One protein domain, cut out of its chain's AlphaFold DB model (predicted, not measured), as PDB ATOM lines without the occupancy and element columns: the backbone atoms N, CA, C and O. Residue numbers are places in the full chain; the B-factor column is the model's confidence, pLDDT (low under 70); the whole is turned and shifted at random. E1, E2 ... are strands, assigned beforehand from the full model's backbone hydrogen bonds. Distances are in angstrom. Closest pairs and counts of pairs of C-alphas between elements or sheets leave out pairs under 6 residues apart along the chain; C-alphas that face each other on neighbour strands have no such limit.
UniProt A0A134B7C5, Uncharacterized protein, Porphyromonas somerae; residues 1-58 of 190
ATOM      1  N   MET A   1      32.556  50.715  45.936       44.28
ATOM      2  CA  MET A   1      32.848  52.136  45.619       44.28
ATOM      3  C   MET A   1      31.911  52.522  44.491       44.28
ATOM      4  O   MET A   1      32.061  51.970  43.412       44.28
ATOM      5  N   VAL A   2      30.909  53.364  44.757       50.69
ATOM      6  CA  VAL A   2      29.985  53.838  43.715       50.69
ATOM      7  C   VAL A   2      30.766  54.803  42.828       50.69
ATOM      8  O   VAL A   2      31.203  55.854  43.295       50.69
ATOM      9  N   THR A   3      31.016  54.433  41.578       54.03
ATOM     10  CA  THR A   3      31.557  55.372  40.591       54.03
ATOM     11  C   THR A   3      30.431  56.304  40.166       54.03
ATOM     12  O   THR A   3      29.459  55.851  39.573       54.03
ATOM     13  N   THR A   4      30.548  57.600  40.458       66.38
ATOM     14  CA  THR A   4      29.628  58.633  39.941       66.38
ATOM     15  C   THR A   4      29.813  58.899  38.447       66.38
ATOM     16  O   THR A   4      28.954  59.517  37.822       66.38
ATOM     17  N   ASP A   5      30.915  58.424  37.867       83.50
ATOM     18  CA  ASP A   5      31.224  58.603  36.456       83.50
ATOM     19  C   ASP A   5      30.514  57.538  35.617       83.50
ATOM     20  O   ASP A   5      30.814  56.341  35.702       83.50
ATOM     21  N   ARG A   6      29.574  57.995  34.785       91.81
ATOM     22  CA  ARG A   6      28.888  57.137  33.819       91.81
ATOM     23  C   ARG A   6      29.883  56.609  32.790       91.81
ATOM     24  O   ARG A   6      30.665  57.365  32.215       91.81
ATOM     25  N   GLN A   7      29.811  55.314  32.530       93.75
ATOM     26  CA  GLN A   7      30.525  54.642  31.452       93.75
ATOM     27  C   GLN A   7      29.733  54.757  30.146       93.75
ATOM     28  O   GLN A   7      28.513  54.924  30.172       93.75
ATOM     29  N   ILE A   8      30.420  54.652  29.006       94.00
ATOM     30  CA  ILE A   8      29.814  54.659  27.666       94.00
ATOM     31  C   ILE A   8      30.135  53.336  26.972       94.00
ATOM     32  O   ILE A   8      31.287  52.906  26.947       94.00
ATOM     33  N   GLY A   9      29.126  52.700  26.383       93.56
ATOM     34  CA  GLY A   9      29.281  51.486  25.585       93.56
ATOM     35  C   GLY A   9      28.086  50.552  25.720       93.56
ATOM     36  O   GLY A   9      27.042  50.937  26.235       93.56
ATOM     37  N   ASN A  10      28.233  49.314  25.256       93.88
ATOM     38  CA  ASN A  10      27.240  48.276  25.506       93.88
ATOM     39  C   ASN A  10      27.669  47.466  26.736       93.88
ATOM     40  O   ASN A  10      28.651  46.728  26.634       93.88
ATOM     41  N   PRO A  11      26.995  47.616  27.892       94.44
ATOM     42  CA  PRO A  11      27.388  46.889  29.081       94.44
ATOM     43  C   PRO A  11      27.046  45.409  28.986       94.44
ATOM     44  O   PRO A  11      27.697  44.658  29.693       94.44
ATOM     45  N   TYR A  12      26.082  44.980  28.159       92.88
ATOM     46  CA  TYR A  12      25.576  43.608  28.158       92.88
ATOM     47  C   TYR A  12      26.633  42.588  27.721       92.88
ATOM     48  O   TYR A  12      27.165  42.660  26.611       92.88
ATOM     49  N   MET A  13      26.856  41.560  28.544       88.00
ATOM     50  CA  MET A  13      27.640  40.380  28.159       88.00
ATOM     51  C   MET A  13      26.749  39.143  28.211       88.00
ATOM     52  O   MET A  13      26.309  38.738  29.285       88.00
ATOM     53  N   SER A  14      26.444  38.562  27.048       86.25
ATOM     54  CA  SER A  14      25.499  37.437  26.920       86.25
ATOM     55  C   SER A  14      24.135  37.711  27.576       86.25
ATOM     56  O   SER A  14      23.576  36.849  28.246       86.25
ATOM     57  N   GLY A  15      23.620  38.937  27.421       88.00
ATOM     58  CA  GLY A  15      22.333  39.369  27.984       88.00
ATOM     59  C   GLY A  15      22.364  39.739  29.470       88.00
ATOM     60  O   GLY A  15      21.361  40.214  29.993       88.00
ATOM     61  N   LYS A  16      23.503  39.572  30.146       92.62
ATOM     62  CA  LYS A  16      23.646  39.882  31.569       92.62
ATOM     63  C   LYS A  16      23.989  41.335  31.821       92.62
ATOM     64  O   LYS A  16      24.482  41.997  30.916       92.62
ATOM     65  N   LEU A  17      23.805  41.760  33.071       95.75
ATOM     66  CA  LEU A  17      24.313  43.012  33.640       95.75
ATOM     67  C   LEU A  17      25.022  42.831  34.998       95.75
ATOM     68  O   LEU A  17      25.478  43.814  35.577       95.75
ATOM     69  N   LEU A  18      25.154  41.591  35.482       95.38
ATOM     70  CA  LEU A  18      25.923  41.204  36.670       95.38
ATOM     71  C   LEU A  18      27.091  40.290  36.266       95.38
ATOM     72  O   LEU A  18      26.891  39.252  35.628       95.38
ATOM     73  N   TYR A  19      28.308  40.651  36.673       93.12
ATOM     74  CA  TYR A  19      29.551  39.994  36.258       93.12
ATOM     75  C   TYR A  19      30.424  39.626  37.449       93.12
ATOM     76  O   TYR A  19      30.650  40.458  38.319       93.12
ATOM     77  N   CYS A  20      31.005  38.424  37.451       93.19
ATOM     78  CA  CYS A  20      32.149  38.128  38.312       93.19
ATOM     79  C   CYS A  20      33.409  38.703  37.653       93.19
ATOM     80  O   CYS A  20      33.787  38.269  36.564       93.19
ATOM     81  N   ILE A  21      34.035  39.691  38.290       94.12
ATOM     82  CA  ILE A  21      35.225  40.381  37.761       94.12
ATOM     83  C   ILE A  21      36.524  39.887  38.404       94.12
ATOM     84  O   ILE A  21      37.601  40.090  37.849       94.12
ATOM     85  N   ASP A  22      36.433  39.231  39.562       93.25
ATOM     86  CA  ASP A  22      37.566  38.630  40.258       93.25
ATOM     87  C   ASP A  22      37.106  37.396  41.049       93.25
ATOM     88  O   ASP A  22      36.678  37.532  42.198       93.25
ATOM     89  N   PRO A  23      37.184  36.191  40.456       91.50
ATOM     90  CA  PRO A  23      36.743  34.962  41.111       91.50
ATOM     91  C   PRO A  23      37.551  34.599  42.361       91.50
ATOM     92  O   PRO A  23      37.048  33.881  43.215       91.50
ATOM     93  N   LEU A  24      38.805  35.060  42.468       93.12
ATOM     94  CA  LEU A  24      39.670  34.738  43.607       93.12
ATOM     95  C   LEU A  24      39.309  35.552  44.849       93.12
ATOM     96  O   LEU A  24      39.498  35.072  45.961       93.12
ATOM     97  N   ASN A  25      38.805  36.771  44.648       93.19
ATOM     98  CA  ASN A  25      38.403  37.686  45.717       93.19
ATOM     99  C   ASN A  25      36.882  37.905  45.759       93.19
ATOM    100  O   ASN A  25      36.439  38.891  46.338       93.19
ATOM    101  N   GLU A  26      36.112  37.043  45.086       93.00
ATOM    102  CA  GLU A  26      34.645  37.086  45.013       93.00
ATOM    103  C   GLU A  26      34.078  38.466  44.646       93.00
ATOM    104  O   GLU A  26      33.025  38.864  45.134       93.00
ATOM    105  N   ARG A  27      34.754  39.215  43.761       96.00
ATOM    106  CA  ARG A  27      34.270  40.544  43.362       96.00
ATOM    107  C   ARG A  27      33.323  40.459  42.186       96.00
ATOM    108  O   ARG A  27      33.646  39.871  41.146       96.00
ATOM    109  N   TYR A  28      32.193  41.136  42.334       95.44
ATOM    110  CA  TYR A  28      31.150  41.213  41.326       95.44
ATOM    111  C   TYR A  28      30.887  42.661  40.944       95.44
ATOM    112  O   TYR A  28      30.964  43.550  41.783       95.44
ATOM    113  N   LEU A  29      30.588  42.904  39.675       95.19
ATOM    114  CA  LEU A  29      30.239  44.213  39.146       95.19
ATOM    115  C   LEU A  29      28.841  44.149  38.550       95.19
ATOM    116  O   LEU A  29      28.557  43.251  37.759       95.19
ATOM    117  N   ILE A  30      28.004  45.123  38.886       95.56
ATOM    118  CA  ILE A  30      26.749  45.374  38.178       95.56
ATOM    119  C   ILE A  30      26.879  46.605  37.294       95.56
ATOM    120  O   ILE A  30      27.517  47.583  37.682       95.56
ATOM    121  N   ALA A  31      26.260  46.558  36.120       95.50
ATOM    122  CA  ALA A  31      26.015  47.718  35.273       95.50
ATOM    123  C   ALA A  31      24.527  48.071  35.347       95.50
ATOM    124  O   ALA A  31      23.697  47.214  35.076       95.50
ATOM    125  N   TYR A  32      24.186  49.304  35.715       94.69
ATOM    126  CA  TYR A  32      22.805  49.718  35.976       94.69
ATOM    127  C   TYR A  32      22.523  51.144  35.488       94.69
ATOM    128  O   TYR A  32      23.424  51.832  35.005       94.69
ATOM    129  N   ASP A  33      21.256  51.567  35.581       92.50
ATOM    130  CA  ASP A  33      20.777  52.867  35.087       92.50
ATOM    131  C   ASP A  33      21.147  53.086  33.607       92.50
ATOM    132  O   ASP A  33      21.786  54.069  33.244       92.50
ATOM    133  N   LEU A  34      20.824  52.118  32.744       93.75
ATOM    134  CA  LEU A  34      21.165  52.163  31.322       93.75
ATOM    135  C   LEU A  34      20.320  53.217  30.595       93.75
ATOM    136  O   LEU A  34      19.093  53.172  30.628       93.75
ATOM    137  N   GLN A  35      20.978  54.115  29.866       92.56
ATOM    138  CA  GLN A  35      20.340  55.114  29.005       92.56
ATOM    139  C   GLN A  35      20.853  54.933  27.579       92.56
ATOM    140  O   GLN A  35      22.043  55.130  27.334       92.56
ATOM    141  N   GLU A  36      19.978  54.513  26.661       93.50
ATOM    142  CA  GLU A  36      20.330  54.277  25.254       93.50
ATOM    143  C   GLU A  36      20.778  55.587  24.586       93.50
ATOM    144  O   GLU A  36      20.191  56.646  24.805       93.50
ATOM    145  N   ILE A  37      21.855  55.513  23.806       93.31
ATOM    146  CA  ILE A  37      22.391  56.628  23.026       93.31
ATOM    147  C   ILE A  37      21.875  56.482  21.598       93.31
ATOM    148  O   ILE A  37      22.129  55.460  20.950       93.31
ATOM    149  N   ASP A  38      21.204  57.524  21.101       87.69
ATOM    150  CA  ASP A  38      20.751  57.584  19.713       87.69
ATOM    151  C   ASP A  38      21.925  57.321  18.766       87.69
ATOM    152  O   ASP A  38      22.950  58.006  18.780       87.69
ATOM    153  N   SER A  39      21.778  56.280  17.958       82.25
ATOM    154  CA  SER A  39      22.794  55.808  17.026       82.25
ATOM    155  C   SER A  39      22.150  55.506  15.670       82.25
ATOM    156  O   SER A  39      20.944  55.279  15.581       82.25
ATOM    157  N   GLU A  40      22.941  55.579  14.595       83.38
ATOM    158  CA  GLU A  40      22.449  55.356  13.228       83.38
ATOM    159  C   GLU A  40      21.809  53.965  13.075       83.38
ATOM    160  O   GLU A  40      22.230  52.998  13.715       83.38
ATOM    161  N   GLU A  41      20.802  53.840  12.202       78.75
ATOM    162  CA  GLU A  41      20.150  52.554  11.935       78.75
ATOM    163  C   GLU A  41      21.176  51.482  11.529       78.75
ATOM    164  O   GLU A  41      21.922  51.633  10.561       78.75
ATOM    165  N   GLY A  42      21.202  50.372  12.275       79.31
ATOM    166  CA  GLY A  42      22.124  49.255  12.055       79.31
ATOM    167  C   GLY A  42      23.442  49.335  12.835       79.31
ATOM    168  O   GLY A  42      24.204  48.366  12.819       79.31
ATOM    169  N   ALA A  43      23.707  50.431  13.552       84.31
ATOM    170  CA  ALA A  43      24.824  50.511  14.487       84.31
ATOM    171  C   ALA A  43      24.570  49.650  15.744       84.31
ATOM    172  O   ALA A  43      23.420  49.443  16.145       84.31
ATOM    173  N   PRO A  44      25.627  49.124  16.393       85.50
ATOM    174  CA  PRO A  44      25.474  48.433  17.666       85.50
ATOM    175  C   PRO A  44      24.920  49.396  18.720       85.50
ATOM    176  O   PRO A  44      25.441  50.500  18.879       85.50
ATOM    177  N   LYS A  45      23.903  48.950  19.470       90.12
ATOM    178  CA  LYS A  45      23.315  49.735  20.562       90.12
ATOM    179  C   LYS A  45      24.389  50.170  21.555       90.12
ATOM    180  O   LYS A  45      25.187  49.343  22.010       90.12
ATOM    181  N   GLN A  46      24.369  51.448  21.910       93.50
ATOM    182  CA  GLN A  46      25.230  52.030  22.932       93.50
ATOM    183  C   GLN A  46      24.397  52.617  24.060       93.50
ATOM    184  O   GLN A  46      23.270  53.057  23.854       93.50
ATOM    185  N   TYR A  47      24.981  52.635  25.251       94.94
ATOM    186  CA  TYR A  47      24.352  53.137  26.457       94.94
ATOM    187  C   TYR A  47      25.329  54.017  27.229       94.94
ATOM    188  O   TYR A  47      26.542  53.793  27.194       94.94
ATOM    189  N   THR A  48      24.797  54.974  27.982       95.25
ATOM    190  CA  THR A  48      25.478  55.459  29.183       95.25
ATOM    191  C   THR A  48      24.954  54.684  30.386       95.25
ATOM    192  O   THR A  48      23.748  54.462  30.479       95.25
ATOM    193  N   TYR A  49      25.824  54.258  31.298       94.88
ATOM    194  CA  TYR A  49      25.430  53.443  32.454       94.88
ATOM    195  C   TYR A  49      26.340  53.691  33.659       94.88
ATOM    196  O   TYR A  49      27.455  54.195  33.514       94.88
ATOM    197  N   LEU A  50      25.868  53.343  34.851       94.75
ATOM    198  CA  LEU A  50      26.650  53.354  36.086       94.75
ATOM    199  C   LEU A  50      27.114  51.943  36.438       94.75
ATOM    200  O   LEU A  50      26.553  50.953  35.967       94.75
ATOM    201  N   THR A  51      28.142  51.857  37.280       94.94
ATOM    202  CA  THR A  51      28.653  50.579  37.778       94.94
ATOM    203  C   THR A  51      28.800  50.574  39.286       94.94
ATOM    204  O   THR A  51      29.207  51.574  39.878       94.94
ATOM    205  N   GLU A  52      28.531  49.427  39.897       95.25
ATOM    206  CA  GLU A  52      28.777  49.196  41.318       95.25
ATOM    207  C   GLU A  52      29.465  47.847  41.524       95.25
ATOM    208  O   GLU A  52      29.174  46.879  40.825       95.25
ATOM    209  N   VAL A  53      30.424  47.812  42.452       95.56
ATOM    210  CA  VAL A  53      31.223  46.622  42.761       95.56
ATOM    211  C   VAL A  53      30.873  46.117  44.152       95.56
ATOM    212  O   VAL A  53      31.003  46.868  45.121       95.56
ATOM    213  N   PHE A  54      30.524  44.837  44.218       95.62
ATOM    214  CA  PHE A  54      30.309  44.048  45.423       95.62
ATOM    215  C   PHE A  54      31.546  43.198  45.728       95.62
ATOM    216  O   PHE A  54      32.277  42.784  44.824       95.62
ATOM    217  N   ASP A  55      31.777  42.945  47.011       95.56
ATOM    218  CA  ASP A  55      32.838  42.082  47.548       95.56
ATOM    219  C   ASP A  55      32.379  40.631  47.783       95.56
ATOM    220  O   ASP A  55      33.088  39.841  48.400       95.56
ATOM    221  N   HIS A  56      31.191  40.297  47.289       93.50
ATOM    222  CA  HIS A  56      30.591  38.972  47.286       93.50
ATOM    223  C   HIS A  56      29.607  38.882  46.111       93.50
ATOM    224  O   HIS A  56      29.330  39.883  45.440       93.50
ATOM    225  N   ARG A  57      29.061  37.690  45.840       93.56
ATOM    226  CA  ARG A  57      27.966  37.537  44.870       93.56
ATOM    227  C   ARG A  57      26.699  38.180  45.450       93.56
ATOM    228  O   ARG A  57      26.159  37.602  46.393       93.56
ATOM    229  N   PRO A  58      26.209  39.313  44.913       94.88
ATOM    230  CA  PRO A  58      25.070  39.997  45.506       94.88
ATOM    231  C   PRO A  58      23.797  39.170  45.343       94.88
ATOM    232  O   PRO A  58      23.590  38.501  44.325       94.88
TER     233      PRO A  58
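Overview. This is residues 1 to 58 of the 190 residues of an uncharacterized protein of Porphyromonas somerae (UniProt A0A134B7C5). One sheet of four antiparallel strands, strongly twisted and curled like part of a barrel, is built on a long bent hairpin of E3 and E4. Two short strands lie at its edges, E1 beside the first part of E4 and E2 beside the first part of E3, at opposite ends of the hairpin, and residues 10 to 17 lead from one edge to the other. The printed part has 58 residues with no named helix and four named strands, E1 E2 E3 E4 along the chain, in the sheet order E1 E4 E3 E2. The class is all strand, though under half of the residues, 28 of 58, are in named elements. The outline is flat, 41 by 25 by 13 A, and the whole is only just loose, close to compact, with a radius of gyration of the C-alphas of 12.8 A.

Along the chain. Begin with the longest strand, E3, residues 27 to 37: find C-alpha 27 at (34.270, 40.544, 43.362) and follow it for 28.5 A to C-alpha 37 at (22.391, 56.628, 23.026). E4, residues 46 to 54, runs 24.4 A and ends at C-alpha 54, (30.309, 44.048, 45.423). E2 is residues 18 to 22, 12.5 A, and E1 is residues 7 to 9, 6.8 A.

Arrangement. Look first at the inner strands E3 and E4, an antiparallel hairpin at 158 degrees, where N 30 and O 52 are 2.9 A apart and N 48 and O 35 are 2.8 A apart, within hydrogen-bond range. E3 bends by 57 degrees at residue 33, and E4 bends by 52 degrees at residue 49. Beside E3 you find the edge strand E2, antiparallel at 137 degrees; the two form a hairpin, with N 19 and O 29 2.8 A apart. On the other edge, E1 is antiparallel to E4 at 131 degrees, with N 7 and O 49 2.8 A apart and the facing C-alphas 8 and 48 4.7 A apart. E2, E3 and E4 make a meander, each strand the antiparallel neighbour of the one before. With E1 the four make a Greek key, in which the first strand is the antiparallel neighbour of the fourth. E1 and E2 are apart.

Size, cuts and confidence. The two C-alphas farthest apart, those of Leu 24 and Glu 41, are 41.2 A from each other; look for them in the links of the two hairpins. The link from E2 to E3 is tight, the other two are short, and the printed part has no cut. The mean pLDDT of the printed part is 89.4, and residues 1 to 4 are under 70.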